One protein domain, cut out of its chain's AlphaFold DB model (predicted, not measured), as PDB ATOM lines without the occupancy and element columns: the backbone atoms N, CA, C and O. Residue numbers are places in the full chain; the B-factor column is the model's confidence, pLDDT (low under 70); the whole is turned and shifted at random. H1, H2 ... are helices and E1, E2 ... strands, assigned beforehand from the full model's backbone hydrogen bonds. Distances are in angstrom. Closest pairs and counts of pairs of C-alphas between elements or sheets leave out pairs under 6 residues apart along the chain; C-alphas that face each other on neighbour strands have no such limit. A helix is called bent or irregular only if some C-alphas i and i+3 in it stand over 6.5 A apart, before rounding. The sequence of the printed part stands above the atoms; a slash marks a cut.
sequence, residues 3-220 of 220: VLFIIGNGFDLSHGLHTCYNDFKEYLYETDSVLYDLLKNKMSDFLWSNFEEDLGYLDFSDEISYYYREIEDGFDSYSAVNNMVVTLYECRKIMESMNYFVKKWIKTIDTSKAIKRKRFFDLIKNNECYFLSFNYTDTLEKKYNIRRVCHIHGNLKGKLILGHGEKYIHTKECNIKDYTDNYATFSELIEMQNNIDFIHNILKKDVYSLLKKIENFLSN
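This is residues 3 to 220 of the 220 residues of the protein "Bacteriophage abortive infection AbiH" of Megamonas sp. Calf98-2 (UniProt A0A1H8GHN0). A long, loose model has a small parallel sheet, E1 to E3, with H12 over one face at one end, and a narrow arm of helices H6, H7a and H11 side by side, with short H10, at the other. Between these ends the hairpin of H2 and H3 packs on H7b, the second arm of the bent helix H7, with H4 and H5 nearby. The printed part has 218 residues with twelve named helices and three named strands, in the order E1, H1 to H8, E2, H9, E3, H10 to H12; the class is mostly helix. The radius of gyration of the C-alphas is 21.4 A, and the spans of 74 by 37 by 25 A only just make a rod.

The sheet holds E1, residues 3 to 7, from C-alpha 3 at (-12.464, 6.404, 113.266), E2, residues 128 to 133, 16.1 A long, and E3, residues 149 to 151. H12, residues 207 to 218, 16.5 A, ends at C-alpha 218 at (-9.107, 0.085, 104.623). H1 is residues 10 to 14, H8 118 to 124, H9 139 to 144. H2 is residues 21 to 31, 14.9 A, H3 33 to 42, H4 45 to 48, H5 51 to 57, H6 61 to 72, 16.1 A. H7, residues 77 to 108, was assigned as one helix by its hydrogen bonds but is bent, with C-alphas 96 and 99 7.3 A apart: H7a, 77 to 96, is 28.9 A and H7b, 99 to 108, 14.7 A. H10 is residues 176 to 180, H11 186 to 202, 24.0 A.

The sheet runs E1, E2, E3, parallel throughout. N 5 and O 130 are 2.8 A apart, and N 150 and O 131 2.8 A, within hydrogen-bond range. E2, H9 and E3 form a strand-helix-strand unit, two parallel neighbour strands with a helix between, its crossover right-handed; E1, H1 to H8 and E2 form another. H12 makes two layers with the sheet, at a height over the sheet of 9.5 A; the C-alphas of Cys 150 and Phe 217, the closest of E3 and H12, are 6.8 A apart. H8 only grazes the sheet; H1 and H9 are not on it. H2 and H7b touch, about perpendicular at 90 degrees, closest at C-alphas of Phe 24 and Trp 105, 6.6 A. H2 and H3, a hairpin, touch at Tyr 29 and Tyr 36, C-alphas 5.3 A apart. H4 and H2 only just touch, with 3 pairs of C-alphas within 8 A, closest at Trp 48 and Tyr 21, 5.9 A. H7a touches H11, closest C-alphas Arg 92 and Ile 199, 5.4 A, at a shallow tilt of 20 degrees, the same way. H6 and H7a, a hairpin, touch through H7a residues 77 to 84, closest C-alphas Ile 71 and Ser 77, 5.3 A. H10 touches H6, closest C-alphas Tyr 179 and Tyr 68, 6.3 A. H5 and H11 only just touch, with 3 pairs of C-alphas within 8 A, closest at Gly 56 and His 200, 6.3 A. O i to N i+4 pairs are within hydrogen-bond range throughout H1, H2, H3, H6, H7a and H8 to H12, in 5 of 6 for H7b and 1 of 3 for H5, which has 2 of 4 O i to N i+3 pairs; H4 is too short for an i+4 pair.

The C-alphas farthest apart, of Gly 74 and Asn 126, are 74.6 A apart. The printed part has no cut; the link from E3 to H10, residues 152 to 175, is long. Mean pLDDT of the printed part is 88.4; residues 42 to 47 and 167 to 175 are under 70.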
ATOM      1  N   VAL A   3     -12.893   5.057 113.668       94.00
ATOM      2  CA  VAL A   3     -12.464   6.404 113.266       94.00
ATOM      3  C   VAL A   3     -11.230   6.299 112.383       94.00
ATOM      4  O   VAL A   3     -10.248   5.662 112.762       94.00
ATOM      5  N   LEU A   4     -11.286   6.928 111.211       95.38
ATOM      6  CA  LEU A   4     -10.142   7.073 110.322       95.38
ATOM      7  C   LEU A   4      -9.493   8.438 110.552       95.38
ATOM      8  O   LEU A   4     -10.153   9.470 110.461       95.38
ATOM      9  N   PHE A   5      -8.196   8.428 110.820       96.69
ATOM     10  CA  PHE A   5      -7.361   9.614 110.904       96.69
ATOM     11  C   PHE A   5      -6.454   9.683 109.685       96.69
ATOM     12  O   PHE A   5      -5.842   8.686 109.298       96.69
ATOM     13  N   ILE A   6      -6.327  10.878 109.125       97.19
ATOM     14  CA  ILE A   6      -5.345  11.192 108.093       97.19
ATOM     15  C   ILE A   6      -4.396  12.211 108.709       97.19
ATOM     16  O   ILE A   6      -4.836  13.275 109.146       97.19
ATOM     17  N   ILE A   7      -3.118  11.859 108.810       96.62
ATOM     18  CA  ILE A   7      -2.101  12.706 109.431       96.62
ATOM     19  C   ILE A   7      -0.924  12.931 108.485       96.62
ATOM     20  O   ILE A   7      -0.567  12.058 107.696       96.62
ATOM     21  N   GLY A   8      -0.305  14.098 108.607       94.56
ATOM     22  CA  GLY A   8       0.927  14.459 107.909       94.56
ATOM     23  C   GLY A   8       1.932  15.092 108.862       94.56
ATOM     24  O   GLY A   8       1.776  14.998 110.084       94.56
ATOM     25  N   ASN A   9       2.964  15.732 108.306       93.88
ATOM     26  CA  ASN A   9       4.153  16.127 109.068       93.88
ATOM     27  C   ASN A   9       3.832  17.027 110.274       93.88
ATOM     28  O   ASN A   9       4.452  16.914 111.327       93.88
ATOM     29  N   GLY A  10       2.773  17.839 110.176       95.31
ATOM     30  CA  GLY A  10       2.261  18.638 111.293       95.31
ATOM     31  C   GLY A  10       1.964  17.829 112.564       95.31
ATOM     32  O   GLY A  10       2.059  18.370 113.663       95.31
ATOM     33  N   PHE A  11       1.667  16.530 112.453       97.19
ATOM     34  CA  PHE A  11       1.572  15.642 113.608       97.19
ATOM     35  C   PHE A  11       2.913  15.551 114.338       97.19
ATOM     36  O   PHE A  11       2.961  15.910 115.508       97.19
ATOM     37  N   ASP A  12       3.997  15.167 113.672       97.50
ATOM     38  CA  ASP A  12       5.320  15.031 114.291       97.50
ATOM     39  C   ASP A  12       5.838  16.372 114.832       97.50
ATOM     40  O   ASP A  12       6.262  16.441 115.990       97.50
ATOM     41  N   LEU A  13       5.671  17.456 114.064       97.06
ATOM     42  CA  LEU A  13       6.014  18.817 114.497       97.06
ATOM     43  C   LEU A  13       5.238  19.215 115.754       97.06
ATOM     44  O   LEU A  13       5.803  19.696 116.738       97.06
ATOM     45  N   SER A  14       3.932  18.933 115.784       97.06
ATOM     46  CA  SER A  14       3.131  19.159 116.984       97.06
ATOM     47  C   SER A  14       3.561  18.266 118.143       97.06
ATOM     48  O   SER A  14       3.185  18.566 119.262       97.06
ATOM     49  N   HIS A  15       4.352  17.211 117.950       97.81
ATOM     50  CA  HIS A  15       4.940  16.400 119.020       97.81
ATOM     51  C   HIS A  15       6.394  16.790 119.334       97.81
ATOM     52  O   HIS A  15       7.041  16.108 120.126       97.81
ATOM     53  N   GLY A  16       6.883  17.907 118.790       97.50
ATOM     54  CA  GLY A  16       8.227  18.419 119.051       97.50
ATOM     55  C   GLY A  16       9.334  17.628 118.357       97.50
ATOM     56  O   GLY A  16      10.459  17.626 118.843       97.50
ATOM     57  N   LEU A  17       9.014  16.915 117.276       97.81
ATOM     58  CA  LEU A  17      10.014  16.272 116.430       97.81
ATOM     59  C   LEU A  17      10.425  17.212 115.291       97.81
ATOM     60  O   LEU A  17       9.590  17.935 114.754       97.81
ATOM     61  N   HIS A  18      11.701  17.153 114.925       96.12
ATOM     62  CA  HIS A  18      12.313  17.893 113.820       96.12
ATOM     63  C   HIS A  18      12.239  17.054 112.542       96.12
ATOM     64  O   HIS A  18      13.143  16.277 112.236       96.12
ATOM     65  N   THR A  19      11.090  17.114 111.872       95.69
ATOM     66  CA  THR A  19      10.741  16.267 110.719       95.69
ATOM     67  C   THR A  19      10.285  17.073 109.499       95.69
ATOM     68  O   THR A  19       9.736  16.498 108.560       95.69
ATOM     69  N   CYS A  20      10.443  18.400 109.480       93.94
ATOM     70  CA  CYS A  20      10.199  19.177 108.265       93.94
ATOM     71  C   CYS A  20      11.382  19.083 107.296       93.94
ATOM     72  O   CYS A  20      12.486  18.695 107.670       93.94
ATOM     73  N   TYR A  21      11.161  19.444 106.033       92.19
ATOM     74  CA  TYR A  21      12.227  19.385 105.036       92.19
ATOM     75  C   TYR A  21      13.343  20.414 105.276       92.19
ATOM     76  O   TYR A  21      14.457  20.181 104.823       92.19
ATOM     77  N   ASN A  22      13.118  21.473 106.065       91.12
ATOM     78  CA  ASN A  22      14.222  22.321 106.536       91.12
ATOM     79  C   ASN A  22      15.144  21.569 107.509       91.12
ATOM     80  O   ASN A  22      16.356  21.711 107.413       91.12
ATOM     81  N   ASP A  23      14.604  20.708 108.377       94.25
ATOM     82  CA  ASP A  23      15.440  19.857 109.236       94.25
ATOM     83  C   ASP A  23      16.224  18.830 108.381       94.25
ATOM     84  O   ASP A  23      17.358  18.473 108.697       94.25
ATOM     85  N   PHE A  24      15.648  18.364 107.262       93.06
ATOM     86  CA  PHE A  24      16.365  17.522 106.292       93.06
ATOM     87  C   PHE A  24      17.477  18.289 105.563       93.06
ATOM     88  O   PHE A  24      18.571  17.759 105.385       93.06
ATOM     89  N   LYS A  25      17.221  19.542 105.175       90.81
ATOM     90  CA  LYS A  25      18.219  20.444 104.592       90.81
ATOM     91  C   LYS A  25      19.413  20.631 105.529       90.81
ATOM     92  O   LYS A  25      20.552  20.491 105.091       90.81
ATOM     93  N   GLU A  26      19.157  20.920 106.802       91.88
ATOM     94  CA  GLU A  26      20.198  21.053 107.830       91.88
ATOM     95  C   GLU A  26      20.987  19.749 107.993       91.88
ATOM     96  O   GLU A  26      22.217  19.762 107.987       91.88
ATOM     97  N   TYR A  27      20.298  18.603 108.014       94.50
ATOM     98  CA  TYR A  27      20.953  17.297 108.025       94.50
ATOM     99  C   TYR A  27      21.891  17.091 106.823       94.50
ATOM    100  O   TYR A  27      22.997  16.572 106.987       94.50
ATOM    101  N   LEU A  28      21.477  17.478 105.613       91.94
ATOM    102  CA  LEU A  28      22.327  17.379 104.426       91.94
ATOM    103  C   LEU A  28      23.542  18.299 104.524       91.94
ATOM    104  O   LEU A  28      24.646  17.847 104.242       91.94
ATOM    105  N   TYR A  29      23.366  19.538 104.986       90.75
ATOM    106  CA  TYR A  29      24.478  20.471 105.182       90.75
ATOM    107  C   TYR A  29      25.578  19.883 106.082       90.75
ATOM    108  O   TYR A  29      26.764  20.020 105.788       90.75
ATOM    109  N   GLU A  30      25.189  19.177 107.145       91.12
ATOM    110  CA  GLU A  30      26.128  18.567 108.092       91.12
ATOM    111  C   GLU A  30      26.744  17.247 107.606       91.12
ATOM    112  O   GLU A  30      27.835  16.879 108.049       91.12
ATOM    113  N   THR A  31      26.053  16.496 106.743       90.44
ATOM    114  CA  THR A  31      26.441  15.111 106.404       90.44
ATOM    115  C   THR A  31      26.934  14.910 104.981       90.44
ATOM    116  O   THR A  31      27.669  13.952 104.736       90.44
ATOM    117  N   ASP A  32      26.546  15.785 104.058       86.12
ATOM    118  CA  ASP A  32      26.947  15.762 102.656       86.12
ATOM    119  C   ASP A  32      26.847  17.177 102.063       86.12
ATOM    120  O   ASP A  32      25.864  17.551 101.415       86.12
ATOM    121  N   SER A  33      27.879  17.988 102.315       81.81
ATOM    122  CA  SER A  33      27.931  19.381 101.859       81.81
ATOM    123  C   SER A  33      27.890  19.500 100.335       81.81
ATOM    124  O   SER A  33      27.343  20.465  99.818       81.81
ATOM    125  N   VAL A  34      28.427  18.509  99.613       80.94
ATOM    126  CA  VAL A  34      28.405  18.468  98.144       80.94
ATOM    127  C   VAL A  34      26.969  18.338  97.661       80.94
ATOM    128  O   VAL A  34      26.519  19.122  96.825       80.94
ATOM    129  N   LEU A  35      26.229  17.381  98.219       80.38
ATOM    130  CA  LEU A  35      24.828  17.207  97.891       80.38
ATOM    131  C   LEU A  35      23.990  18.427  98.288       80.38
ATOM    132  O   LEU A  35      23.122  18.855  97.528       80.38
ATOM    133  N   TYR A  36      24.249  18.988  99.467       85.06
ATOM    134  CA  TYR A  36      23.586  20.200  99.926       85.06
ATOM    135  C   TYR A  36      23.811  21.375  98.970       85.06
ATOM    136  O   TYR A  36      22.837  22.005  98.566       85.06
ATOM    137  N   ASP A  37      25.058  21.663  98.589       81.50
ATOM    138  CA  ASP A  37      25.386  22.792  97.717       81.50
ATOM    139  C   ASP A  37      24.764  22.609  96.332       81.50
ATOM    140  O   ASP A  37      24.215  23.553  95.765       81.50
ATOM    141  N   LEU A  38      24.771  21.379  95.814       73.69
ATOM    142  CA  LEU A  38      24.109  21.049  94.556       73.69
ATOM    143  C   LEU A  38      22.601  21.279  94.655       73.69
ATOM    144  O   LEU A  38      22.057  22.021  93.843       73.69
ATOM    145  N   LEU A  39      21.927  20.729  95.669       76.06
ATOM    146  CA  LEU A  39      20.499  20.977  95.870       76.06
ATOM    147  C   LEU A  39      20.199  22.454  96.088       76.06
ATOM    148  O   LEU A  39      19.224  22.932  95.544       76.06
ATOM    149  N   LYS A  40      21.017  23.193  96.834       78.19
ATOM    150  CA  LYS A  40      20.818  24.625  97.080       78.19
ATOM    151  C   LYS A  40      20.962  25.457  95.804       78.19
ATOM    152  O   LYS A  40      20.213  26.408  95.610       78.19
ATOM    153  N   ASN A  41      21.914  25.112  94.941       73.56
ATOM    154  CA  ASN A  41      22.105  25.805  93.668       73.56
ATOM    155  C   ASN A  41      20.963  25.509  92.684       73.56
ATOM    156  O   ASN A  41      20.567  26.404  91.948       73.56
ATOM    157  N   LYS A  42      20.415  24.284  92.694       66.44
ATOM    158  CA  LYS A  42      19.255  23.902  91.862       66.44
ATOM    159  C   LYS A  42      17.930  24.359  92.442       66.44
ATOM    160  O   LYS A  42      16.979  24.631  91.720       66.44
ATOM    161  N   MET A  43      17.855  24.379  93.764       63.72
ATOM    162  CA  MET A  43      16.648  24.611  94.515       63.72
ATOM    163  C   MET A  43      16.856  25.848  95.397       63.72
ATOM    164  O   MET A  43      17.439  25.761  96.478       63.72
ATOM    165  N   SER A  44      16.357  27.005  94.939       61.34
ATOM    166  CA  SER A  44      16.205  28.222  95.749       61.34
ATOM    167  C   SER A  44      15.744  27.932  97.187       61.34
ATOM    168  O   SER A  44      14.986  26.994  97.444       61.34
ATOM    169  N   ASP A  45      16.143  28.780  98.140       58.84
ATOM    170  CA  ASP A  45      15.813  28.597  99.562       58.84
ATOM    171  C   ASP A  45      14.296  28.512  99.847       58.84
ATOM    172  O   ASP A  45      13.904  27.924 100.857       58.84
ATOM    173  N   PHE A  46      13.443  29.033  98.954       55.53
ATOM    174  CA  PHE A  46      11.981  28.943  99.040       55.53
ATOM    175  C   PHE A  46      11.418  27.556  98.678       55.53
ATOM    176  O   PHE A  46      10.284  27.254  99.046       55.53
ATOM    177  N   LEU A  47      12.191  26.688  98.019       62.16
ATOM    178  CA  LEU A  47      11.698  25.394  97.528       62.16
ATOM    179  C   LEU A  47      11.637  24.311  98.619       62.16
ATOM    180  O   LEU A  47      11.017  23.273  98.449       62.16
ATOM    181  N   TRP A  48      12.211  24.526  99.808       77.19
ATOM    182  CA  TRP A  48      12.108  23.525 100.884       77.19
ATOM    183  C   TRP A  48      10.708  23.454 101.516       77.19
ATOM    184  O   TRP A  48      10.335  22.414 102.062       77.19
ATOM    185  N   SER A  49       9.898  24.521 101.419       75.69
ATOM    186  CA  SER A  49       8.503  24.497 101.891       75.69
ATOM    187  C   SER A  49       7.573  23.673 101.000       75.69
ATOM    188  O   SER A  49       6.636  23.076 101.527       75.69
ATOM    189  N   ASN A  50       7.871  23.588  99.699       78.62
ATOM    190  CA  ASN A  50       7.121  22.811  98.709       78.62
ATOM    191  C   ASN A  50       7.990  21.702  98.091       78.62
ATOM    192  O   ASN A  50       7.740  21.253  96.980       78.62
ATOM    193  N   PHE A  51       8.976  21.208  98.850       85.31
ATOM    194  CA  PHE A  51      10.069  20.362  98.361       85.31
ATOM    195  C   PHE A  51       9.637  19.223  97.435       85.31
ATOM    196  O   PHE A  51      10.234  19.020  96.383       85.31
ATOM    197  N   GLU A  52       8.594  18.474  97.802       86.88
ATOM    198  CA  GLU A  52       8.104  17.385  96.955       86.88
ATOM    199  C   GLU A  52       7.466  17.875  95.652       86.88
ATOM    200  O   GLU A  52       7.624  17.197  94.655       86.88
ATOM    201  N   GLU A  53       6.760  19.002  95.630       84.62
ATOM    202  CA  GLU A  53       6.188  19.574  94.402       84.62
ATOM    203  C   GLU A  53       7.297  20.098  93.484       84.62
ATOM    204  O   GLU A  53       7.340  19.764  92.301       84.62
ATOM    205  N   ASP A  54       8.255  20.812  94.065       82.12
ATOM    206  CA  ASP A  54       9.356  21.456  93.354       82.12
ATOM    207  C   ASP A  54      10.306  20.456  92.683       82.12
ATOM    208  O   ASP A  54      10.817  20.713  91.594       82.12
ATOM    209  N   LEU A  55      10.485  19.266  93.271       83.44
ATOM    210  CA  LEU A  55      11.200  18.159  92.622       83.44
ATOM    211  C   LEU A  55      10.575  17.755  91.277       83.44
ATOM    212  O   LEU A  55      11.280  17.256  90.403       83.44
ATOM    213  N   GLY A  56       9.264  17.950  91.105       82.38
ATOM    214  CA  GLY A  56       8.571  17.675  89.847       82.38
ATOM    215  C   GLY A  56       8.882  18.677  88.736       82.38
ATOM    216  O   GLY A  56       8.719  18.337  87.564       82.38
ATOM    217  N   TYR A  57       9.368  19.864  89.102       80.69
ATOM    218  CA  TYR A  57       9.576  21.015  88.223       80.69
ATOM    219  C   TYR A  57      11.051  21.422  88.095       80.69
ATOM    220  O   TYR A  57      11.339  22.555  87.723       80.69
ATOM    221  N   LEU A  58      11.991  20.521  88.406       80.94
ATOM    222  CA  LEU A  58      13.422  20.787  88.234       80.94
ATOM    223  C   LEU A  58      13.737  21.146  86.777       80.94
ATOM    224  O   LEU A  58      13.580  20.312  85.894       80.94
ATOM    225  N   ASP A  59      14.211  22.362  86.542       80.50
ATOM    226  CA  ASP A  59      14.657  22.821  85.228       80.50
ATOM    227  C   ASP A  59      16.191  22.799  85.151       80.50
ATOM    228  O   ASP A  59      16.879  23.022  86.148       80.50
ATOM    229  N   PHE A  60      16.710  22.501  83.959       82.81
ATOM    230  CA  PHE A  60      18.139  22.466  83.642       82.81
ATOM    231  C   PHE A  60      18.529  23.451  82.527       82.81
ATOM    232  O   PHE A  60      19.635  23.378  81.975       82.81
ATOM    233  N   SER A  61      17.609  24.343  82.140       83.12
ATOM    234  CA  SER A  61      17.817  25.316  81.069       83.12
ATOM    235  C   SER A  61      18.972  26.273  81.360       83.12
ATOM    236  O   SER A  61      19.773  26.542  80.463       83.12
ATOM    237  N   ASP A  62      19.120  26.716  82.609       84.00
ATOM    238  CA  ASP A  62      20.179  27.631  83.032       84.00
ATOM    239  C   ASP A  62      21.575  27.009  82.892       84.00
ATOM    240  O   ASP A  62      22.506  27.671  82.425       84.00
ATOM    241  N   GLU A  63      21.736  25.728  83.231       84.75
ATOM    242  CA  GLU A  63      23.004  25.011  83.086       84.75
ATOM    243  C   GLU A  63      23.366  24.792  81.626       84.75
ATOM    244  O   GLU A  63      24.509  25.015  81.230       84.75
ATOM    245  N   ILE A  64      22.394  24.369  80.819       86.88
ATOM    246  CA  ILE A  64      22.600  24.178  79.383       86.88
ATOM    247  C   ILE A  64      22.964  25.523  78.741       86.88
ATOM    248  O   ILE A  64      23.932  25.613  77.986       86.88
ATOM    249  N   SER A  65      22.249  26.589  79.104       87.50
ATOM    250  CA  SER A  65      22.501  27.947  78.625       87.50
ATOM    251  C   SER A  65      23.868  28.483  79.066       87.50
ATOM    252  O   SER A  65      24.519  29.191  78.300       87.50
ATOM    253  N   TYR A  66      24.335  28.137  80.270       90.00
ATOM    254  CA  TYR A  66      25.671  28.501  80.747       90.00
ATOM    255  C   TYR A  66      26.764  27.963  79.821       90.00
ATOM    256  O   TYR A  66      27.550  28.749  79.293       90.00
ATOM    257  N   TYR A  67      26.776  26.654  79.567       90.88
ATOM    258  CA  TYR A  67      27.788  26.047  78.700       90.88
ATOM    259  C   TYR A  67      27.620  26.471  77.241       90.88
ATOM    260  O   TYR A  67      28.603  26.573  76.516       90.88
ATOM    261  N   TYR A  68      26.392  26.761  76.801       89.06
ATOM    262  CA  TYR A  68      26.160  27.292  75.462       89.06
ATOM    263  C   TYR A  68      26.822  28.658  75.261       89.06
ATOM    264  O   TYR A  68      27.500  28.865  74.258       89.06
ATOM    265  N   ARG A  69      26.700  29.564  76.241       90.94
ATOM    266  CA  ARG A  69      27.383  30.865  76.198       90.94
ATOM    267  C   ARG A  69      28.903  30.726  76.148       90.94
ATOM    268  O   ARG A  69      29.541  31.503  75.453       90.94
ATOM    269  N   GLU A  70      29.483  29.719  76.809       93.31
ATOM    270  CA  GLU A  70      30.921  29.443  76.666       93.31
ATOM    271  C   GLU A  70      31.279  29.149  75.195       93.31
ATOM    272  O   GLU A  70      32.273  29.658  74.684       93.31
ATOM    273  N   ILE A  71      30.448  28.404  74.461       91.44
ATOM    274  CA  ILE A  71      30.671  28.166  73.024       91.44
ATOM    275  C   ILE A  71      30.603  29.482  72.232       91.44
ATOM    276  O   ILE A  71      31.471  29.739  71.397       91.44
ATOM    277  N   GLU A  72      29.604  30.327  72.501       90.31
ATOM    278  CA  GLU A  72      29.444  31.630  71.831       90.31
ATOM    279  C   GLU A  72      30.612  32.589  72.101       90.31
ATOM    280  O   GLU A  72      31.042  33.313  71.200       90.31
ATOM    281  N   ASP A  73      31.184  32.537  73.305       94.31
ATOM    282  CA  ASP A  73      32.360  33.314  73.708       94.31
ATOM    283  C   ASP A  73      33.678  32.764  73.115       94.31
ATOM    284  O   ASP A  73      34.761  33.304  73.363       94.31
ATOM    285  N   GLY A  74      33.603  31.712  72.293       92.56
ATOM    286  CA  GLY A  74      34.729  31.147  71.551       92.56
ATOM    287  C   GLY A  74      35.501  30.058  72.295       92.56
ATOM    288  O   GLY A  74      36.621  29.730  71.889       92.56
ATOM    289  N   PHE A  75      34.939  29.497  73.369       93.00
ATOM    290  CA  PHE A  75      35.499  28.310  74.014       93.00
ATOM    291  C   PHE A  75      35.258  27.046  73.168       93.00
ATOM    292  O   PHE A  75      34.440  27.012  72.249       93.00
ATOM    293  N   ASP A  76      36.008  25.986  73.474       94.62
ATOM    294  CA  ASP A  76      35.944  24.714  72.754       94.62
ATOM    295  C   ASP A  76      34.568  24.042  72.900       94.62
ATOM    296  O   ASP A  76      34.160  23.651  73.997       94.62
ATOM    297  N   SER A  77      33.870  23.868  71.773       92.25
ATOM    298  CA  SER A  77      32.505  23.336  71.755       92.25
ATOM    299  C   SER A  77      32.425  21.895  72.245       92.25
ATOM    300  O   SER A  77      31.461  21.532  72.913       92.25
ATOM    301  N   TYR A  78      33.444  21.081  71.957       92.12
ATOM    302  CA  TYR A  78      33.503  19.698  72.425       92.12
ATOM    303  C   TYR A  78      33.555  19.640  73.958       92.12
ATOM    304  O   TYR A  78      32.768  18.935  74.587       92.12
ATOM    305  N   SER A  79      34.438  20.432  74.569       93.75
ATOM    306  CA  SER A  79      34.567  20.518  76.025       93.75
ATOM    307  C   SER A  79      33.290  21.038  76.682       93.75
ATOM    308  O   SER A  79      32.848  20.466  77.679       93.75
ATOM    309  N   ALA A  80      32.663  22.074  76.117       93.31
ATOM    310  CA  ALA A  80      31.416  22.632  76.638       93.31
ATOM    311  C   ALA A  80      30.261  21.615  76.591       93.31
ATOM    312  O   ALA A  80      29.602  21.391  77.605       93.31
ATOM    313  N   VAL A  81      30.057  20.933  75.456       93.19
ATOM    314  CA  VAL A  81      29.026  19.884  75.316       93.19
ATOM    315  C   VAL A  81      29.292  18.718  76.271       93.19
ATOM    316  O   VAL A  81      28.381  18.267  76.966       93.19
ATOM    317  N   ASN A  82      30.542  18.263  76.384       93.81
ATOM    318  CA  ASN A  82      30.902  17.225  77.347       93.81
ATOM    319  C   ASN A  82      30.595  17.659  78.794       93.81
ATOM    320  O   ASN A  82      30.070  16.870  79.580       93.81
ATOM    321  N   ASN A  83      30.854  18.920  79.152       92.56
ATOM    322  CA  ASN A  83      30.525  19.449  80.476       92.56
ATOM    323  C   ASN A  83      29.008  19.508  80.730       92.56
ATOM    324  O   ASN A  83      28.583  19.217  81.852       92.56
ATOM    325  N   MET A  84      28.186  19.803  79.713       91.81
ATOM    326  CA  MET A  84      26.720  19.712  79.813       91.81
ATOM    327  C   MET A  84      26.281  18.282  80.161       91.81
ATOM    328  O   MET A  84      25.540  18.075  81.125       91.81
ATOM    329  N   VAL A  85      26.781  17.286  79.417       93.38
ATOM    330  CA  VAL A  85      26.474  15.860  79.630       93.38
ATOM    331  C   VAL A  85      26.863  15.423  81.042       93.38
ATOM    332  O   VAL A  85      26.040  14.854  81.765       93.38
ATOM    333  N   VAL A  86      28.097  15.728  81.457       92.44
ATOM    334  CA  VAL A  86      28.612  15.387  82.790       92.44
ATOM    335  C   VAL A  86      27.773  16.046  83.886       92.44
ATOM    336  O   VAL A  86      27.400  15.381  84.850       92.44
ATOM    337  N   THR A  87      27.407  17.318  83.728       89.88
ATOM    338  CA  THR A  87      26.587  18.042  84.714       89.88
ATOM    339  C   THR A  87      25.218  17.395  84.902       89.88
ATOM    340  O   THR A  87      24.796  17.161  86.038       89.88
ATOM    341  N   LEU A  88      24.533  17.051  83.808       89.94
ATOM    342  CA  LEU A  88      23.240  16.362  83.866       89.94
ATOM    343  C   LEU A  88      23.368  14.961  84.478       89.94
ATOM    344  O   LEU A  88      22.510  14.538  85.256       89.94
ATOM    345  N   TYR A  89      24.453  14.250  84.177       91.94
ATOM    346  CA  TYR A  89      24.729  12.940  84.756       91.94
ATOM    347  C   TYR A  89      24.963  12.998  86.276       91.94
ATOM    348  O   TYR A  89      24.430  12.169  87.020       91.94
ATOM    349  N   GLU A  90      25.695  14.000  86.769       87.38
ATOM    350  CA  GLU A  90      25.875  14.205  88.210       87.38
ATOM    351  C   GLU A  90      24.552  14.590  88.894       87.38
ATOM    352  O   GLU A  90      24.212  14.026  89.937       87.38
ATOM    353  N   CYS A  91      23.726  15.440  88.265       85.69
ATOM    354  CA  CYS A  91      22.372  15.739  88.752       85.69
ATOM    355  C   CYS A  91      21.507  14.471  88.859       85.69
ATOM    356  O   CYS A  91      20.790  14.267  89.841       85.69
ATOM    357  N   ARG A  92      21.621  13.564  87.886       90.12
ATOM    358  CA  ARG A  92      20.944  12.265  87.909       90.12
ATOM    359  C   ARG A  92      21.361  11.404  89.102       90.12
ATOM    360  O   ARG A  92      20.487  10.876  89.792       90.12
ATOM    361  N   LYS A  93      22.665  11.250  89.360       89.19
ATOM    362  CA  LYS A  93      23.164  10.456  90.502       89.19
ATOM    363  C   LYS A  93      22.638  10.983  91.830       89.19
ATOM    364  O   LYS A  93      22.271  10.215  92.721       89.19
ATOM    365  N   ILE A  94      22.580  12.304  91.951       84.56
ATOM    366  CA  ILE A  94      22.036  12.976  93.124       84.56
ATOM    367  C   ILE A  94      20.574  12.583  93.333       84.56
ATOM    368  O   ILE A  94      20.219  12.114  94.416       84.56
ATOM    369  N   MET A  95      19.744  12.706  92.296       87.38
ATOM    370  CA  MET A  95      18.321  12.370  92.383       87.38
ATOM    371  C   MET A  95      18.088  10.894  92.706       87.38
ATOM    372  O   MET A  95      17.227  10.562  93.522       87.38
ATOM    373  N   GLU A  96      18.919  10.004  92.167       91.25
ATOM    374  CA  GLU A  96      18.902   8.578  92.499       91.25
ATOM    375  C   GLU A  96      19.204   8.313  93.987       91.25
ATOM    376  O   GLU A  96      18.624   7.415  94.607       91.25
ATOM    377  N   SER A  97      20.059   9.133  94.603       89.94
ATOM    378  CA  SER A  97      20.453   9.001  96.010       89.94
ATOM    379  C   SER A  97      19.449   9.591  97.018       89.94
ATOM    380  O   SER A  97      19.522   9.281  98.209       89.94
ATOM    381  N   MET A  98      18.466  10.387  96.586       89.00
ATOM    382  CA  MET A  98      17.571  11.143  97.480       89.00
ATOM    383  C   MET A  98      16.859  10.282  98.534       89.00
ATOM    384  O   MET A  98      16.895  10.572  99.733       89.00
ATOM    385  N   ASN A  99      16.260   9.163  98.118       92.62
ATOM    386  CA  ASN A  99      15.570   8.252  99.039       92.62
ATOM    387  C   ASN A  99      16.517   7.636 100.086       92.62
ATOM    388  O   ASN A  99      16.097   7.318 101.203       92.62
ATOM    389  N   TYR A 100      17.797   7.466  99.746       92.81
ATOM    390  CA  TYR A 100      18.810   6.987 100.681       92.81
ATOM    391  C   TYR A 100      19.120   8.032 101.757       92.81
ATOM    392  O   TYR A 100      19.148   7.682 102.942       92.81
ATOM    393  N   PHE A 101      19.276   9.301 101.376       93.38
ATOM    394  CA  PHE A 101      19.517  10.388 102.325       93.38
ATOM    395  C   PHE A 101      18.320  10.640 103.237       93.38
ATOM    396  O   PHE A 101      18.505  10.686 104.452       93.38
ATOM    397  N   VAL A 102      17.092  10.656 102.704       94.56
ATOM    398  CA  VAL A 102      15.880  10.722 103.542       94.56
ATOM    399  C   VAL A 102      15.851   9.556 104.526       94.56
ATOM    400  O   VAL A 102      15.593   9.740 105.711       94.56
ATOM    401  N   LYS A 103      16.186   8.336 104.088       95.62
ATOM    402  CA  LYS A 103      16.226   7.177 104.991       95.62
ATOM    403  C   LYS A 103      17.270   7.322 106.090       95.62
ATOM    404  O   LYS A 103      17.009   6.888 107.212       95.62
ATOM    405  N   LYS A 104      18.448   7.869 105.793       95.88
ATOM    406  CA  LYS A 104      19.468   8.132 106.814       95.88
ATOM    407  C   LYS A 104      19.022   9.214 107.790       95.88
ATOM    408  O   LYS A 104      19.152   8.998 108.988       95.88
ATOM    409  N   TRP A 105      18.448  10.302 107.290       96.75
ATOM    410  CA  TRP A 105      17.909  11.377 108.110       96.75
ATOM    411  C   TRP A 105      16.805  10.878 109.044       96.75
ATOM    412  O   TRP A 105      16.932  10.987 110.254       96.75
ATOM    413  N   ILE A 106      15.781  10.187 108.534       97.31
ATOM    414  CA  ILE A 106      14.692   9.664 109.379       97.31
ATOM    415  C   ILE A 106      15.210   8.690 110.457       97.31
ATOM    416  O   ILE A 106      14.624   8.601 111.534       97.31
ATOM    417  N   LYS A 107      16.327   7.980 110.225       96.81
ATOM    418  CA  LYS A 107      16.962   7.128 111.251       96.81
ATOM    419  C   LYS A 107      17.553   7.909 112.426       96.81
ATOM    420  O   LYS A 107      17.714   7.307 113.485       96.81
ATOM    421  N   THR A 108      17.899   9.185 112.262       96.81
ATOM    422  CA  THR A 108      18.428  10.007 113.364       96.81
ATOM    423  C   THR A 108      17.322  10.483 114.311       96.81
ATOM    424  O   THR A 108      17.606  10.897 115.434       96.81
ATOM    425  N   ILE A 109      16.056  10.380 113.893       96.88
ATOM    426  CA  ILE A 109      14.905  10.905 114.627       96.88
ATOM    427  C   ILE A 109      14.446   9.900 115.690       96.88
ATOM    428  O   ILE A 109      13.839   8.865 115.402       96.88
ATOM    429  N   ASP A 110      14.693  10.232 116.958       95.88
ATOM    430  CA  ASP A 110      14.237   9.440 118.100       95.88
ATOM    431  C   ASP A 110      12.789   9.781 118.486       95.88
ATOM    432  O   ASP A 110      12.508  10.653 119.313       95.88
ATOM    433  N   THR A 111      11.848   9.027 117.919       96.25
ATOM    434  CA  THR A 111      10.407   9.176 118.175       96.25
ATOM    435  C   THR A 111       9.986   8.874 119.617       96.25
ATOM    436  O   THR A 111       8.885   9.254 120.022       96.25
ATOM    437  N   SER A 112      10.831   8.246 120.446       91.69
ATOM    438  CA  SER A 112      10.505   8.018 121.863       91.69
ATOM    439  C   SER A 112      10.443   9.329 122.665       91.69
ATOM    440  O   SER A 112       9.634   9.462 123.598       91.69
ATOM    441  N   LYS A 113      11.222  10.331 122.228       94.62
ATOM    442  CA  LYS A 113      11.289  11.682 122.801       94.62
ATOM    443  C   LYS A 113      10.100  12.568 122.426       94.62
ATOM    444  O   LYS A 113       9.926  13.618 123.037       94.62
ATOM    445  N   ALA A 114       9.243  12.131 121.502       97.31
ATOM    446  CA  ALA A 114       8.046  12.863 121.099       97.31
ATOM    447  C   ALA A 114       7.177  13.254 122.313       97.31
ATOM    448  O   ALA A 114       6.930  12.447 123.216       97.31
ATOM    449  N   ILE A 115       6.675  14.484 122.344       97.50
ATOM    450  CA  ILE A 115       5.848  15.016 123.431       97.50
ATOM    451  C   ILE A 115       4.433  14.451 123.305       97.50
ATOM    452  O   ILE A 115       3.707  14.756 122.361       97.50
ATOM    453  N   LYS A 116       4.001  13.642 124.282       95.75
ATOM    454  CA  LYS A 116       2.651  13.058 124.272       95.75
ATOM    455  C   LYS A 116       1.597  14.159 124.419       95.75
ATOM    456  O   LYS A 116       1.600  14.910 125.393       95.75
ATOM    457  N   ARG A 117       0.644  14.224 123.492       96.94
ATOM    458  CA  ARG A 117      -0.451  15.197 123.500       96.94
ATOM    459  C   ARG A 117      -1.691  14.595 124.153       96.94
ATOM    460  O   ARG A 117      -2.346  13.723 123.590       96.94
ATOM    461  N   LYS A 118      -2.035  15.088 125.351       96.00
ATOM    462  CA  LYS A 118      -3.170  14.591 126.152       96.00
ATOM    463  C   LYS A 118      -4.493  14.612 125.380       96.00
ATOM    464  O   LYS A 118      -5.166  13.593 125.333       96.00
ATOM    465  N   ARG A 119      -4.825  15.731 124.721       94.88
ATOM    466  CA  ARG A 119      -6.056  15.855 123.914       94.88
ATOM    467  C   ARG A 119      -6.153  14.789 122.823       94.88
ATOM    468  O   ARG A 119      -7.208  14.196 122.651       94.88
ATOM    469  N   PHE A 120      -5.051  14.532 122.121       95.44
ATOM    470  CA  PHE A 120      -5.014  13.491 121.100       95.44
ATOM    471  C   PHE A 120      -5.166  12.097 121.721       95.44
ATOM    472  O   PHE A 120      -5.979  11.311 121.253       95.44
ATOM    473  N   PHE A 121      -4.471  11.813 122.829       95.25
ATOM    474  CA  PHE A 121      -4.632  10.550 123.555       95.25
ATOM    475  C   PHE A 121      -6.079  10.311 124.011       95.25
ATOM    476  O   PHE A 121      -6.615   9.221 123.828       95.25
ATOM    477  N   ASP A 122      -6.726  11.332 124.577       94.94
ATOM    478  CA  ASP A 122      -8.111  11.251 125.038       94.94
ATOM    479  C   ASP A 122      -9.100  11.000 123.892       94.94
ATOM    480  O   ASP A 122     -10.097  10.309 124.098       94.94
ATOM    481  N   LEU A 123      -8.800  11.502 122.689       92.56
ATOM    482  CA  LEU A 123      -9.592  11.273 121.481       92.56
ATOM    483  C   LEU A 123      -9.512   9.817 120.994       92.56
ATOM    484  O   LEU A 123     -10.512   9.264 120.538       92.56
ATOM    485  N   ILE A 124      -8.339   9.188 121.091       94.56
ATOM    486  CA  ILE A 124      -8.102   7.859 120.505       94.56
ATOM    487  C   ILE A 124      -8.325   6.702 121.488       94.56
ATOM    488  O   ILE A 124      -8.657   5.604 121.056       94.56
ATOM    489  N   LYS A 125      -8.173   6.917 122.805       91.12
ATOM    490  CA  LYS A 125      -8.105   5.834 123.814       91.12
ATOM    491  C   LYS A 125      -9.328   4.910 123.873       91.12
ATOM    492  O   LYS A 125      -9.187   3.759 124.265       91.12
ATOM    493  N   ASN A 126     -10.504   5.408 123.491       90.00
ATOM    494  CA  ASN A 126     -11.773   4.671 123.553       90.00
ATOM    495  C   ASN A 126     -12.335   4.341 122.159       90.00
ATOM    496  O   ASN A 126     -13.491   3.934 122.038       90.00
ATOM    497  N   ASN A 127     -11.547   4.555 121.104       87.75
ATOM    498  CA  ASN A 127     -11.981   4.385 119.725       87.75
ATOM    499  C   ASN A 127     -11.116   3.357 119.004       87.75
ATOM    500  O   ASN A 127      -9.905   3.268 119.199       87.75
ATOM    501  N   GLU A 128     -11.748   2.613 118.105       91.06
ATOM    502  CA  GLU A 128     -11.032   1.762 117.169       91.06
ATOM    503  C   GLU A 128     -10.515   2.651 116.031       91.06
ATOM    504  O   GLU A 128     -11.273   3.065 115.152       91.06
ATOM    505  N   CYS A 129      -9.237   3.016 116.105       93.56
ATOM    506  CA  CYS A 129      -8.649   4.030 115.236       93.56
ATOM    507  C   CYS A 129      -7.785   3.404 114.137       93.56
ATOM    508  O   CYS A 129      -6.956   2.530 114.403       93.56
ATOM    509  N   TYR A 130      -7.946   3.909 112.919       95.81
ATOM    510  CA  TYR A 130      -7.122   3.606 111.754       95.81
ATOM    511  C   TYR A 130      -6.390   4.876 111.338       95.81
ATOM    512  O   TYR A 130      -6.980   5.955 111.369       95.81
ATOM    513  N   PHE A 131      -5.125   4.762 110.946       97.38
ATOM    514  CA  PHE A 131      -4.314   5.915 110.564       97.38
ATOM    515  C   PHE A 131      -3.761   5.749 109.159       97.38
ATOM    516  O   PHE A 131      -3.039   4.794 108.884       97.38
ATOM    517  N   LEU A 132      -4.048   6.716 108.297       97.69
ATOM    518  CA  LEU A 132      -3.262   6.982 107.103       97.69
ATOM    519  C   LEU A 132      -2.234   8.049 107.469       97.69
ATOM    520  O   LEU A 132      -2.597   9.162 107.848       97.69
ATOM    521  N   SER A 133      -0.957   7.692 107.407       96.81
ATOM    522  CA  SER A 133       0.144   8.579 107.764       96.81
ATOM    523  C   SER A 133       0.969   8.916 106.533       96.81
ATOM    524  O   SER A 133       1.476   8.023 105.852       96.81
ATOM    525  N   PHE A 134       1.136  10.207 106.270       94.69
ATOM    526  CA  PHE A 134       2.117  10.711 105.309       94.69
ATOM    527  C   PHE A 134       3.517  10.857 105.933       94.69
ATOM    528  O   PHE A 134       4.474  11.127 105.212       94.69
ATOM    529  N   ASN A 135       3.659  10.635 107.247       95.44
ATOM    530  CA  ASN A 135       4.946  10.716 107.939       95.44
ATOM    531  C   ASN A 135       5.760   9.444 107.739       95.44
ATOM    532  O   ASN A 135       5.229   8.327 107.765       95.44
ATOM    533  N   TYR A 136       7.074   9.624 107.650       96.25
ATOM    534  CA  TYR A 136       8.041   8.531 107.577       96.25
ATOM    535  C   TYR A 136       8.379   7.911 108.943       96.25
ATOM    536  O   TYR A 136       8.927   6.807 109.006       96.25
ATOM    537  N   THR A 137       8.101   8.629 110.033       97.06
ATOM    538  CA  THR A 137       8.428   8.230 111.407       97.06
ATOM    539  C   THR A 137       7.395   7.257 111.979       97.06
ATOM    540  O   THR A 137       6.273   7.167 111.491       97.06
ATOM    541  N   ASP A 138       7.760   6.548 113.050       96.69
ATOM    542  CA  ASP A 138       6.888   5.618 113.781       96.69
ATOM    543  C   ASP A 138       6.322   6.224 115.087       96.69
ATOM    544  O   ASP A 138       6.156   5.534 116.099       96.69
ATOM    545  N   THR A 139       6.058   7.541 115.103       97.38
ATOM    546  CA  THR A 139       5.592   8.284 116.294       97.38
ATOM    547  C   THR A 139       4.286   7.726 116.861       97.38
ATOM    548  O   THR A 139       4.147   7.589 118.081       97.38
ATOM    549  N   LEU A 140       3.321   7.378 116.002       96.62
ATOM    550  CA  LEU A 140       2.049   6.777 116.424       96.62
ATOM    551  C   LEU A 140       2.286   5.430 117.119       96.62
ATOM    552  O   LEU A 140       1.725   5.159 118.185       96.62
ATOM    553  N   GLU A 141       3.149   4.601 116.543       95.56
ATOM    554  CA  GLU A 141       3.433   3.266 117.048       95.56
ATOM    555  C   GLU A 141       4.228   3.317 118.352       95.56
ATOM    556  O   GLU A 141       3.829   2.683 119.327       95.56
ATOM    557  N   LYS A 142       5.313   4.101 118.421       95.19
ATOM    558  CA  LYS A 142       6.154   4.166 119.626       95.19
ATOM    559  C   LYS A 142       5.509   4.952 120.764       95.19
ATOM    560  O   LYS A 142       5.596   4.530 121.915       95.19
ATOM    561  N   LYS A 143       4.871   6.094 120.480       95.69
ATOM    562  CA  LYS A 143       4.366   6.991 121.537       95.69
ATOM    563  C   LYS A 143       2.960   6.647 122.011       95.69
ATOM    564  O   LYS A 143       2.633   6.868 123.183       95.69
ATOM    565  N   TYR A 144       2.134   6.115 121.115       94.44
ATOM    566  CA  TYR A 144       0.728   5.826 121.389       94.44
ATOM    567  C   TYR A 144       0.381   4.335 121.321       94.44
ATOM    568  O   TYR A 144      -0.755   3.987 121.632       94.44
ATOM    569  N   ASN A 145       1.341   3.458 120.991       92.81
ATOM    570  CA  ASN A 145       1.135   2.010 120.847       92.81
ATOM    571  C   ASN A 145       0.033   1.662 119.827       92.81
ATOM    572  O   ASN A 145      -0.711   0.691 119.979       92.81
ATOM    573  N   ILE A 146      -0.091   2.479 118.780       93.31
ATOM    574  CA  ILE A 146      -1.079   2.292 117.719       93.31
ATOM    575  C   ILE A 146      -0.479   1.364 116.672       93.31
ATOM    576  O   ILE A 146       0.570   1.654 116.117       93.31
ATOM    577  N   ARG A 147      -1.141   0.241 116.380       90.00
ATOM    578  CA  ARG A 147      -0.634  -0.742 115.403       90.00
ATOM    579  C   ARG A 147      -1.241  -0.602 114.009       90.00
ATOM    580  O   ARG A 147      -0.654  -1.071 113.044       90.00
ATOM    581  N   ARG A 148      -2.415   0.021 113.895       94.75
ATOM    582  CA  ARG A 148      -3.157   0.154 112.631       94.75
ATOM    583  C   ARG A 148      -2.798   1.456 111.931       94.75
ATOM    584  O   ARG A 148      -3.598   2.390 111.881       94.75
ATOM    585  N   VAL A 149      -1.568   1.502 111.432       96.25
ATOM    586  CA  VAL A 149      -1.013   2.651 110.715       96.25
ATOM    587  C   VAL A 149      -0.576   2.212 109.322       96.25
ATOM    588  O   VAL A 149       0.246   1.310 109.169       96.25
ATOM    589  N   CYS A 150      -1.116   2.865 108.300       96.50
ATOM    590  CA  CYS A 150      -0.647   2.773 106.930       96.50
ATOM    591  C   CYS A 150       0.218   3.994 106.627       96.50
ATOM    592  O   CYS A 150      -0.294   5.096 106.431       96.50
ATOM    593  N   HIS A 151       1.536   3.804 106.585       96.44
ATOM    594  CA  HIS A 151       2.456   4.842 106.117       96.44
ATOM    595  C   HIS A 151       2.413   4.886 104.601       96.44
ATOM    596  O   HIS A 151       2.964   3.988 103.960       96.44
ATOM    597  N   ILE A 152       1.774   5.898 104.022       94.81
ATOM    598  CA  ILE A 152       1.565   6.019 102.576       94.81
ATOM    599  C   ILE A 152       2.925   6.007 101.874       94.81
ATOM    600  O   ILE A 152       3.198   5.098 101.089       94.81
ATOM    601  N   HIS A 153       3.830   6.890 102.295       92.81
ATOM    602  CA  HIS A 153       5.197   6.993 101.780       92.81
ATOM    603  C   HIS A 153       6.189   5.988 102.398       92.81
ATOM    604  O   HIS A 153       7.393   6.075 102.170       92.81
ATOM    605  N   GLY A 154       5.694   5.021 103.176       94.31
ATOM    606  CA  GLY A 154       6.516   4.049 103.894       94.31
ATOM    607  C   GLY A 154       7.199   4.610 105.144       94.31
ATOM    608  O   GLY A 154       7.030   5.768 105.505       94.31
ATOM    609  N   ASN A 155       7.939   3.746 105.835       94.50
ATOM    610  CA  ASN A 155       8.686   4.068 107.054       94.50
ATOM    611  C   ASN A 155      10.000   3.263 107.102       94.50
ATOM    612  O   ASN A 155      10.312   2.503 106.181       94.50
ATOM    613  N   LEU A 156      10.768   3.384 108.188       93.69
ATOM    614  CA  LEU A 156      12.069   2.712 108.333       93.69
ATOM    615  C   LEU A 156      12.025   1.175 108.305       93.69
ATOM    616  O   LEU A 156      13.059   0.556 108.045       93.69
ATOM    617  N   LYS A 157      10.862   0.557 108.550       90.06
ATOM    618  CA  LYS A 157      10.687  -0.902 108.438       90.06
ATOM    619  C   LYS A 157      10.567  -1.358 106.981       90.06
ATOM    620  O   LYS A 157      10.740  -2.540 106.707       90.06
ATOM    621  N   GLY A 158      10.271  -0.441 106.060       87.69
ATOM    622  CA  GLY A 158      10.096  -0.716 104.639       87.69
ATOM    623  C   GLY A 158      10.917   0.206 103.735       87.69
ATOM    624  O   GLY A 158      11.999   0.688 104.088       87.69
ATOM    625  N   LYS A 159      10.393   0.415 102.524       89.25
ATOM    626  CA  LYS A 159      10.913   1.384 101.554       89.25
ATOM    627  C   LYS A 159      10.295   2.753 101.838       89.25
ATOM    628  O   LYS A 159       9.076   2.836 101.964       89.25
ATOM    629  N   LEU A 160      11.127   3.790 101.918       92.75
ATOM    630  CA  LEU A 160      10.667   5.178 101.903       92.75
ATOM    631  C   LEU A 160      10.440   5.625 100.460       92.75
ATOM    632  O   LEU A 160      11.145   5.179  99.553       92.75
ATOM    633  N   ILE A 161       9.440   6.476 100.276       92.94
ATOM    634  CA  ILE A 161       9.031   7.015  98.986       92.94
ATOM    635  C   ILE A 161       8.977   8.538  99.122       92.94
ATOM    636  O   ILE A 161       7.939   9.108  99.456       92.94
ATOM    637  N   LEU A 162      10.115   9.192  98.910       93.06
ATOM    638  CA  LEU A 162      10.180  10.623  98.623       93.06
ATOM    639  C   LEU A 162       9.829  10.850  97.153       93.06
ATOM    640  O   LEU A 162      10.254  10.060  96.303       93.06
ATOM    641  N   GLY A 163       9.090  11.920  96.861       90.38
ATOM    642  CA  GLY A 163       8.872  12.317  95.476       90.38
ATOM    643  C   GLY A 163       7.601  13.108  95.207       90.38
ATOM    644  O   GLY A 163       6.885  13.482  96.131       90.38
ATOM    645  N   HIS A 164       7.282  13.284  93.929       88.25
ATOM    646  CA  HIS A 164       6.175  14.121  93.463       88.25
ATOM    647  C   HIS A 164       5.058  13.311  92.794       88.25
ATOM    648  O   HIS A 164       5.260  12.182  92.335       88.25
ATOM    649  N   GLY A 165       3.859  13.899  92.752       83.12
ATOM    650  CA  GLY A 165       2.708  13.387  91.996       83.12
ATOM    651  C   GLY A 165       2.567  14.001  90.602       83.12
ATOM    652  O   GLY A 165       1.710  13.563  89.832       83.12
ATOM    653  N   GLU A 166       3.399  14.994  90.278       77.56
ATOM    654  CA  GLU A 166       3.266  15.772  89.052       77.56
ATOM    655  C   GLU A 166       3.391  14.890  87.810       77.56
ATOM    656  O   GLU A 166       4.277  14.031  87.680       77.56
ATOM    657  N   LYS A 167       2.471  15.098  86.865       66.44
ATOM    658  CA  LYS A 167       2.703  14.629  85.505       66.44
ATOM    659  C   LYS A 167       3.830  15.495  84.982       66.44
ATOM    660  O   LYS A 167       3.697  16.708  85.011       66.44
ATOM    661  N   TYR A 168       4.896  14.867  84.499       57.38
ATOM    662  CA  TYR A 168       5.889  15.570  83.708       57.38
ATOM    663  C   TYR A 168       5.167  16.181  82.507       57.38
ATOM    664  O   TYR A 168       4.819  15.500  81.540       57.38
ATOM    665  N   ILE A 169       4.808  17.447  82.650       52.69
ATOM    666  CA  ILE A 169       4.444  18.296  81.546       52.69
ATOM    667  C   ILE A 169       5.816  18.714  81.042       52.69
ATOM    668  O   ILE A 169       6.589  19.274  81.810       52.69
ATOM    669  N   HIS A 170       6.146  18.397  79.789       52.12
ATOM    670  CA  HIS A 170       7.202  19.104  79.066       52.12
ATOM    671  C   HIS A 170       6.785  20.585  79.045       52.12
ATOM    672  O   HIS A 170       6.158  21.064  78.097       52.12
ATOM    673  N   THR A 171       6.982  21.301  80.146       42.94
ATOM    674  CA  THR A 171       6.704  22.722  80.248       42.94
ATOM    675  C   THR A 171       7.812  23.405  79.480       42.94
ATOM    676  O   THR A 171       8.809  23.744  80.074       42.94
ATOM    677  N   LYS A 172       7.661  23.529  78.156       50.12
ATOM    678  CA  LYS A 172       8.298  24.511  77.251       50.12
ATOM    679  C   LYS A 172       9.815  24.835  77.317       50.12
ATOM    680  O   LYS A 172      10.267  25.542  76.428       50.12
ATOM    681  N   GLU A 173      10.610  24.351  78.249       50.19
ATOM    682  CA  GLU A 173      11.928  24.875  78.628       50.19
ATOM    683  C   GLU A 173      12.715  23.622  79.042       50.19
ATOM    684  O   GLU A 173      12.379  22.990  80.025       50.19
ATOM    685  N   CYS A 174      13.550  22.962  78.250       53.97
ATOM    686  CA  CYS A 174      14.692  23.363  77.460       53.97
ATOM    687  C   CYS A 174      14.751  22.366  76.291       53.97
ATOM    688  O   CYS A 174      15.068  21.190  76.491       53.97
ATOM    689  N   ASN A 175      14.379  22.761  75.070       69.62
ATOM    690  CA  ASN A 175      14.651  21.890  73.930       69.62
ATOM    691  C   ASN A 175      16.168  21.907  73.749       69.62
ATOM    692  O   ASN A 175      16.697  22.866  73.203       69.62
ATOM    693  N   ILE A 176      16.870  20.885  74.251       75.50
ATOM    694  CA  ILE A 176      18.342  20.811  74.216       75.50
ATOM    695  C   ILE A 176      18.860  21.102  72.801       75.50
ATOM    696  O   ILE A 176      19.888  21.754  72.634       75.50
ATOM    697  N   LYS A 177      18.099  20.694  71.777       76.00
ATOM    698  CA  LYS A 177      18.407  20.994  70.377       76.00
ATOM    699  C   LYS A 177      18.519  22.488  70.096       76.00
ATOM    700  O   LYS A 177      19.422  22.858  69.370       76.00
ATOM    701  N   ASP A 178      17.675  23.331  70.682       78.94
ATOM    702  CA  ASP A 178      17.716  24.784  70.467       78.94
ATOM    703  C   ASP A 178      19.046  25.390  70.948       78.94
ATOM    704  O   ASP A 178      19.494  26.389  70.395       78.94
ATOM    705  N   TYR A 179      19.690  24.771  71.943       73.44
ATOM    706  CA  TYR A 179      20.963  25.231  72.493       73.44
ATOM    707  C   TYR A 179      22.158  24.577  71.815       73.44
ATOM    708  O   TYR A 179      23.175  25.212  71.622       73.44
ATOM    709  N   THR A 180      22.102  23.303  71.448       72.62
ATOM    710  CA  THR A 180      23.323  22.600  71.021       72.62
ATOM    711  C   THR A 180      23.318  22.202  69.552       72.62
ATOM    712  O   THR A 180      24.208  21.457  69.129       72.62
ATOM    713  N   ASP A 181      22.334  22.669  68.770       72.62
ATOM    714  CA  ASP A 181      22.307  22.415  67.330       72.62
ATOM    715  C   ASP A 181      23.605  22.920  66.695       72.62
ATOM    716  O   ASP A 181      24.063  24.030  66.970       72.62
ATOM    717  N   ASN A 182      24.189  22.097  65.826       81.94
ATOM    718  CA  ASN A 182      25.489  22.294  65.165       81.94
ATOM    719  C   ASN A 182      26.751  22.040  66.013       81.94
ATOM    720  O   ASN A 182      27.828  21.948  65.425       81.94
ATOM    721  N   TYR A 183      26.645  21.874  67.337       86.88
ATOM    722  CA  TYR A 183      27.806  21.629  68.209       86.88
ATOM    723  C   TYR A 183      27.839  20.222  68.804       86.88
ATOM    724  O   TYR A 183      28.913  19.636  68.927       86.88
ATOM    725  N   ALA A 184      26.674  19.671  69.154       89.62
ATOM    726  CA  ALA A 184      26.564  18.347  69.752       89.62
ATOM    727  C   ALA A 184      26.312  17.258  68.702       89.62
ATOM    728  O   ALA A 184      25.562  17.427  67.736       89.62
ATOM    729  N   THR A 185      26.893  16.086  68.931       92.31
ATOM    730  CA  THR A 185      26.549  14.870  68.200       92.31
ATOM    731  C   THR A 185      25.156  14.377  68.591       92.31
ATOM    732  O   THR A 185      24.635  14.639  69.676       92.31
ATOM    733  N   PHE A 186      24.559  13.559  67.723       90.44
ATOM    734  CA  PHE A 186      23.282  12.907  68.023       90.44
ATOM    735  C   PHE A 186      23.340  12.031  69.288       90.44
ATOM    736  O   PHE A 186      22.349  11.920  70.006       90.44
ATOM    737  N   SER A 187      24.500  11.429  69.576       92.75
ATOM    738  CA  SER A 187      24.694  10.609  70.775       92.75
ATOM    739  C   SER A 187      24.642  11.449  72.051       92.75
ATOM    740  O   SER A 187      23.948  11.074  72.990       92.75
ATOM    741  N   GLU A 188      25.320  12.600  72.073       92.94
ATOM    742  CA  GLU A 188      25.332  13.508  73.229       92.94
ATOM    743  C   GLU A 188      23.943  14.102  73.479       92.94
ATOM    744  O   GLU A 188      23.478  14.127  74.616       92.94
ATOM    745  N   LEU A 189      23.228  14.492  72.417       90.44
ATOM    746  CA  LEU A 189      21.835  14.948  72.503       90.44
ATOM    747  C   LEU A 189      20.920  13.913  73.172       90.44
ATOM    748  O   LEU A 189      20.122  14.256  74.046       90.44
ATOM    749  N   ILE A 190      21.044  12.642  72.777       91.00
ATOM    750  CA  ILE A 190      20.288  11.541  73.386       91.00
ATOM    751  C   ILE A 190      20.681  11.358  74.851       91.00
ATOM    752  O   ILE A 190      19.813  11.147  75.696       91.00
ATOM    753  N   GLU A 191      21.973  11.412  75.164       93.81
ATOM    754  CA  GLU A 191      22.456  11.218  76.527       93.81
ATOM    755  C   GLU A 191      21.955  12.312  77.477       93.81
ATOM    756  O   GLU A 191      21.444  11.999  78.556       93.81
ATOM    757  N   MET A 192      22.015  13.578  77.056       91.56
ATOM    758  CA  MET A 192      21.474  14.706  77.817       91.56
ATOM    759  C   MET A 192      19.973  14.538  78.070       91.56
ATOM    760  O   MET A 192      19.536  14.609  79.221       91.56
ATOM    761  N   GLN A 193      19.191  14.225  77.029       89.44
ATOM    762  CA  GLN A 193      17.746  14.017  77.171       89.44
ATOM    763  C   GLN A 193      17.427  12.846  78.109       89.44
ATOM    764  O   GLN A 193      16.569  12.969  78.980       89.44
ATOM    765  N   ASN A 194      18.151  11.729  77.989       92.06
ATOM    766  CA  ASN A 194      17.971  10.571  78.863       92.06
ATOM    767  C   ASN A 194      18.251  10.908  80.334       92.06
ATOM    768  O   ASN A 194      17.565  10.391  81.218       92.06
ATOM    769  N   ASN A 195      19.253  11.747  80.618       91.88
ATOM    770  CA  ASN A 195      19.546  12.175  81.984       91.88
ATOM    771  C   ASN A 195      18.426  13.063  82.549       91.88
ATOM    772  O   ASN A 195      17.987  12.809  83.672       91.88
ATOM    773  N   ILE A 196      17.915  14.024  81.771       88.06
ATOM    774  CA  ILE A 196      16.774  14.873  82.165       88.06
ATOM    775  C   ILE A 196      15.526  14.019  82.419       88.06
ATOM    776  O   ILE A 196      14.926  14.085  83.493       88.06
ATOM    777  N   ASP A 197      15.168  13.145  81.477       88.38
ATOM    778  CA  ASP A 197      13.997  12.278  81.609       88.38
ATOM    779  C   ASP A 197      14.122  11.349  82.823       88.38
ATOM    780  O   ASP A 197      13.144  11.109  83.535       88.38
ATOM    781  N   PHE A 198      15.321  10.830  83.098       91.62
ATOM    782  CA  PHE A 198      15.557  10.021  84.289       91.62
ATOM    783  C   PHE A 198      15.324  10.828  85.569       91.62
ATOM    784  O   PHE A 198      14.638  10.338  86.467       91.62
ATOM    785  N   ILE A 199      15.858  12.049  85.652       87.69
ATOM    786  CA  ILE A 199      15.707  12.935  86.815       87.69
ATOM    787  C   ILE A 199      14.227  13.176  87.135       87.69
ATOM    788  O   ILE A 199      13.813  12.979  88.277       87.69
ATOM    789  N   HIS A 200      13.408  13.497  86.133       84.38
ATOM    790  CA  HIS A 200      11.975  13.733  86.343       84.38
ATOM    791  C   HIS A 200      11.170  12.473  86.676       84.38
ATOM    792  O   HIS A 200      10.076  12.555  87.232       84.38
ATOM    793  N   ASN A 201      11.663  11.286  86.317       88.44
ATOM    794  CA  ASN A 201      10.922  10.043  86.529       88.44
ATOM    795  C   ASN A 201      11.354   9.281  87.787       88.44
ATOM    796  O   ASN A 201      10.532   8.569  88.365       88.44
ATOM    797  N   ILE A 202      12.603   9.417  88.245       91.44
ATOM    798  CA  ILE A 202      13.138   8.600  89.345       91.44
ATOM    799  C   ILE A 202      12.440   8.861  90.688       91.44
ATOM    800  O   ILE A 202      12.283   7.934  91.486       91.44
ATOM    801  N   LEU A 203      11.964  10.091  90.922       90.38
ATOM    802  CA  LEU A 203      11.192  10.478  92.112       90.38
ATOM    803  C   LEU A 203       9.692  10.634  91.833       90.38
ATOM    804  O   LEU A 203       8.945  11.116  92.683       90.38
ATOM    805  N   LYS A 204       9.206  10.183  90.678       90.94
ATOM    806  CA  LYS A 204       7.774  10.183  90.407       90.94
ATOM    807  C   LYS A 204       7.096   9.071  91.197       90.94
ATOM    808  O   LYS A 204       7.428   7.890  91.076       90.94
ATOM    809  N   LYS A 205       6.113   9.435  92.019       91.62
ATOM    810  CA  LYS A 205       5.378   8.472  92.841       91.62
ATOM    811  C   LYS A 205       4.451   7.622  91.972       91.62
ATOM    812  O   LYS A 205       3.666   8.138  91.178       91.62
ATOM    813  N   ASP A 206       4.468   6.309  92.195       91.31
ATOM    814  CA  ASP A 206       3.446   5.401  91.666       91.31
ATOM    815  C   ASP A 206       2.147   5.559  92.472       91.31
ATOM    816  O   ASP A 206       1.867   4.823  93.424       91.31
ATOM    817  N   VAL A 207       1.365   6.575  92.102       90.38
ATOM    818  CA  VAL A 207       0.103   6.925  92.766       90.38
ATOM    819  C   VAL A 207      -0.881   5.755  92.740       90.38
ATOM    820  O   VAL A 207      -1.577   5.527  93.725       90.38
ATOM    821  N   TYR A 208      -0.916   4.968  91.661       91.31
ATOM    822  CA  TYR A 208      -1.839   3.840  91.547       91.31
ATOM    823  C   TYR A 208      -1.519   2.744  92.568       91.31
ATOM    824  O   TYR A 208      -2.404   2.294  93.301       91.31
ATOM    825  N   SER A 209      -0.246   2.362  92.694       92.12
ATOM    826  CA  SER A 209       0.176   1.401  93.720       92.12
ATOM    827  C   SER A 209      -0.063   1.920  95.140       92.12
ATOM    828  O   SER A 209      -0.439   1.144  96.024       92.12
ATOM    829  N   LEU A 210       0.109   3.228  95.375       92.69
ATOM    830  CA  LEU A 210      -0.195   3.857  96.664       92.69
ATOM    831  C   LEU A 210      -1.694   3.814  96.992       92.69
ATOM    832  O   LEU A 210      -2.052   3.472  98.119       92.69
ATOM    833  N   LEU A 211      -2.569   4.087  96.020       93.00
ATOM    834  CA  LEU A 211      -4.021   3.987  96.195       93.00
ATOM    835  C   LEU A 211      -4.447   2.548  96.497       93.00
ATOM    836  O   LEU A 211      -5.130   2.316  97.492       93.00
ATOM    837  N   LYS A 212      -3.942   1.567  95.742       94.62
ATOM    838  CA  LYS A 212      -4.216   0.143  95.992       94.62
ATOM    839  C   LYS A 212      -3.772  -0.300  97.391       94.62
ATOM    840  O   LYS A 212      -4.439  -1.095  98.052       94.62
ATOM    841  N   LYS A 213      -2.643   0.220  97.879       93.62
ATOM    842  CA  LYS A 213      -2.174  -0.014  99.255       93.62
ATOM    843  C   LYS A 213      -3.142   0.559 100.295       93.62
ATOM    844  O   LYS A 213      -3.379  -0.097 101.309       93.62
ATOM    845  N   ILE A 214      -3.697   1.747 100.058       94.50
ATOM    846  CA  ILE A 214      -4.705   2.358 100.937       94.50
ATOM    847  C   ILE A 214      -6.000   1.537 100.917       94.50
ATOM    848  O   ILE A 214      -6.507   1.205 101.985       94.50
ATOM    849  N   GLU A 215      -6.494   1.142  99.743       95.06
ATOM    850  CA  GLU A 215      -7.694   0.302  99.597       95.06
ATOM    851  C   GLU A 215      -7.564  -1.018 100.362       95.06
ATOM    852  O   GLU A 215      -8.446  -1.385 101.142       95.06
ATOM    853  N   ASN A 216      -6.423  -1.696 100.210       94.75
ATOM    854  CA  ASN A 216      -6.130  -2.925 100.940       94.75
ATOM    855  C   ASN A 216      -6.100  -2.697 102.456       94.75
ATOM    856  O   ASN A 216      -6.586  -3.530 103.213       94.75
ATOM    857  N   PHE A 217      -5.534  -1.582 102.923       94.69
ATOM    858  CA  PHE A 217      -5.506  -1.265 104.349       94.69
ATOM    859  C   PHE A 217      -6.903  -0.990 104.918       94.69
ATOM    860  O   PHE A 217      -7.200  -1.446 106.014       94.69
ATOM    861  N   LEU A 218      -7.753  -0.269 104.181       91.44
ATOM    862  CA  LEU A 218      -9.107   0.085 104.623       91.44
ATOM    863  C   LEU A 218     -10.091  -1.090 104.565       91.44
ATOM    864  O   LEU A 218     -11.108  -1.067 105.256       91.44
ATOM    865  N   SER A 219      -9.792  -2.104 103.752       88.81
ATOM    866  CA  SER A 219     -10.606  -3.319 103.627       88.81
ATOM    867  C   SER A 219     -10.361  -4.348 104.743       88.81
ATOM    868  O   SER A 219     -11.119  -5.312 104.841       88.81
ATOM    869  N   ASN A 220      -9.322  -4.157 105.569       70.94
ATOM    870  CA  ASN A 220      -8.947  -5.027 106.696       70.94
ATOM    871  C   ASN A 220      -9.366  -4.442 108.059       70.94
ATOM    872  O   ASN A 220      -9.678  -5.234 108.976       70.94
TER     873      ASN A 220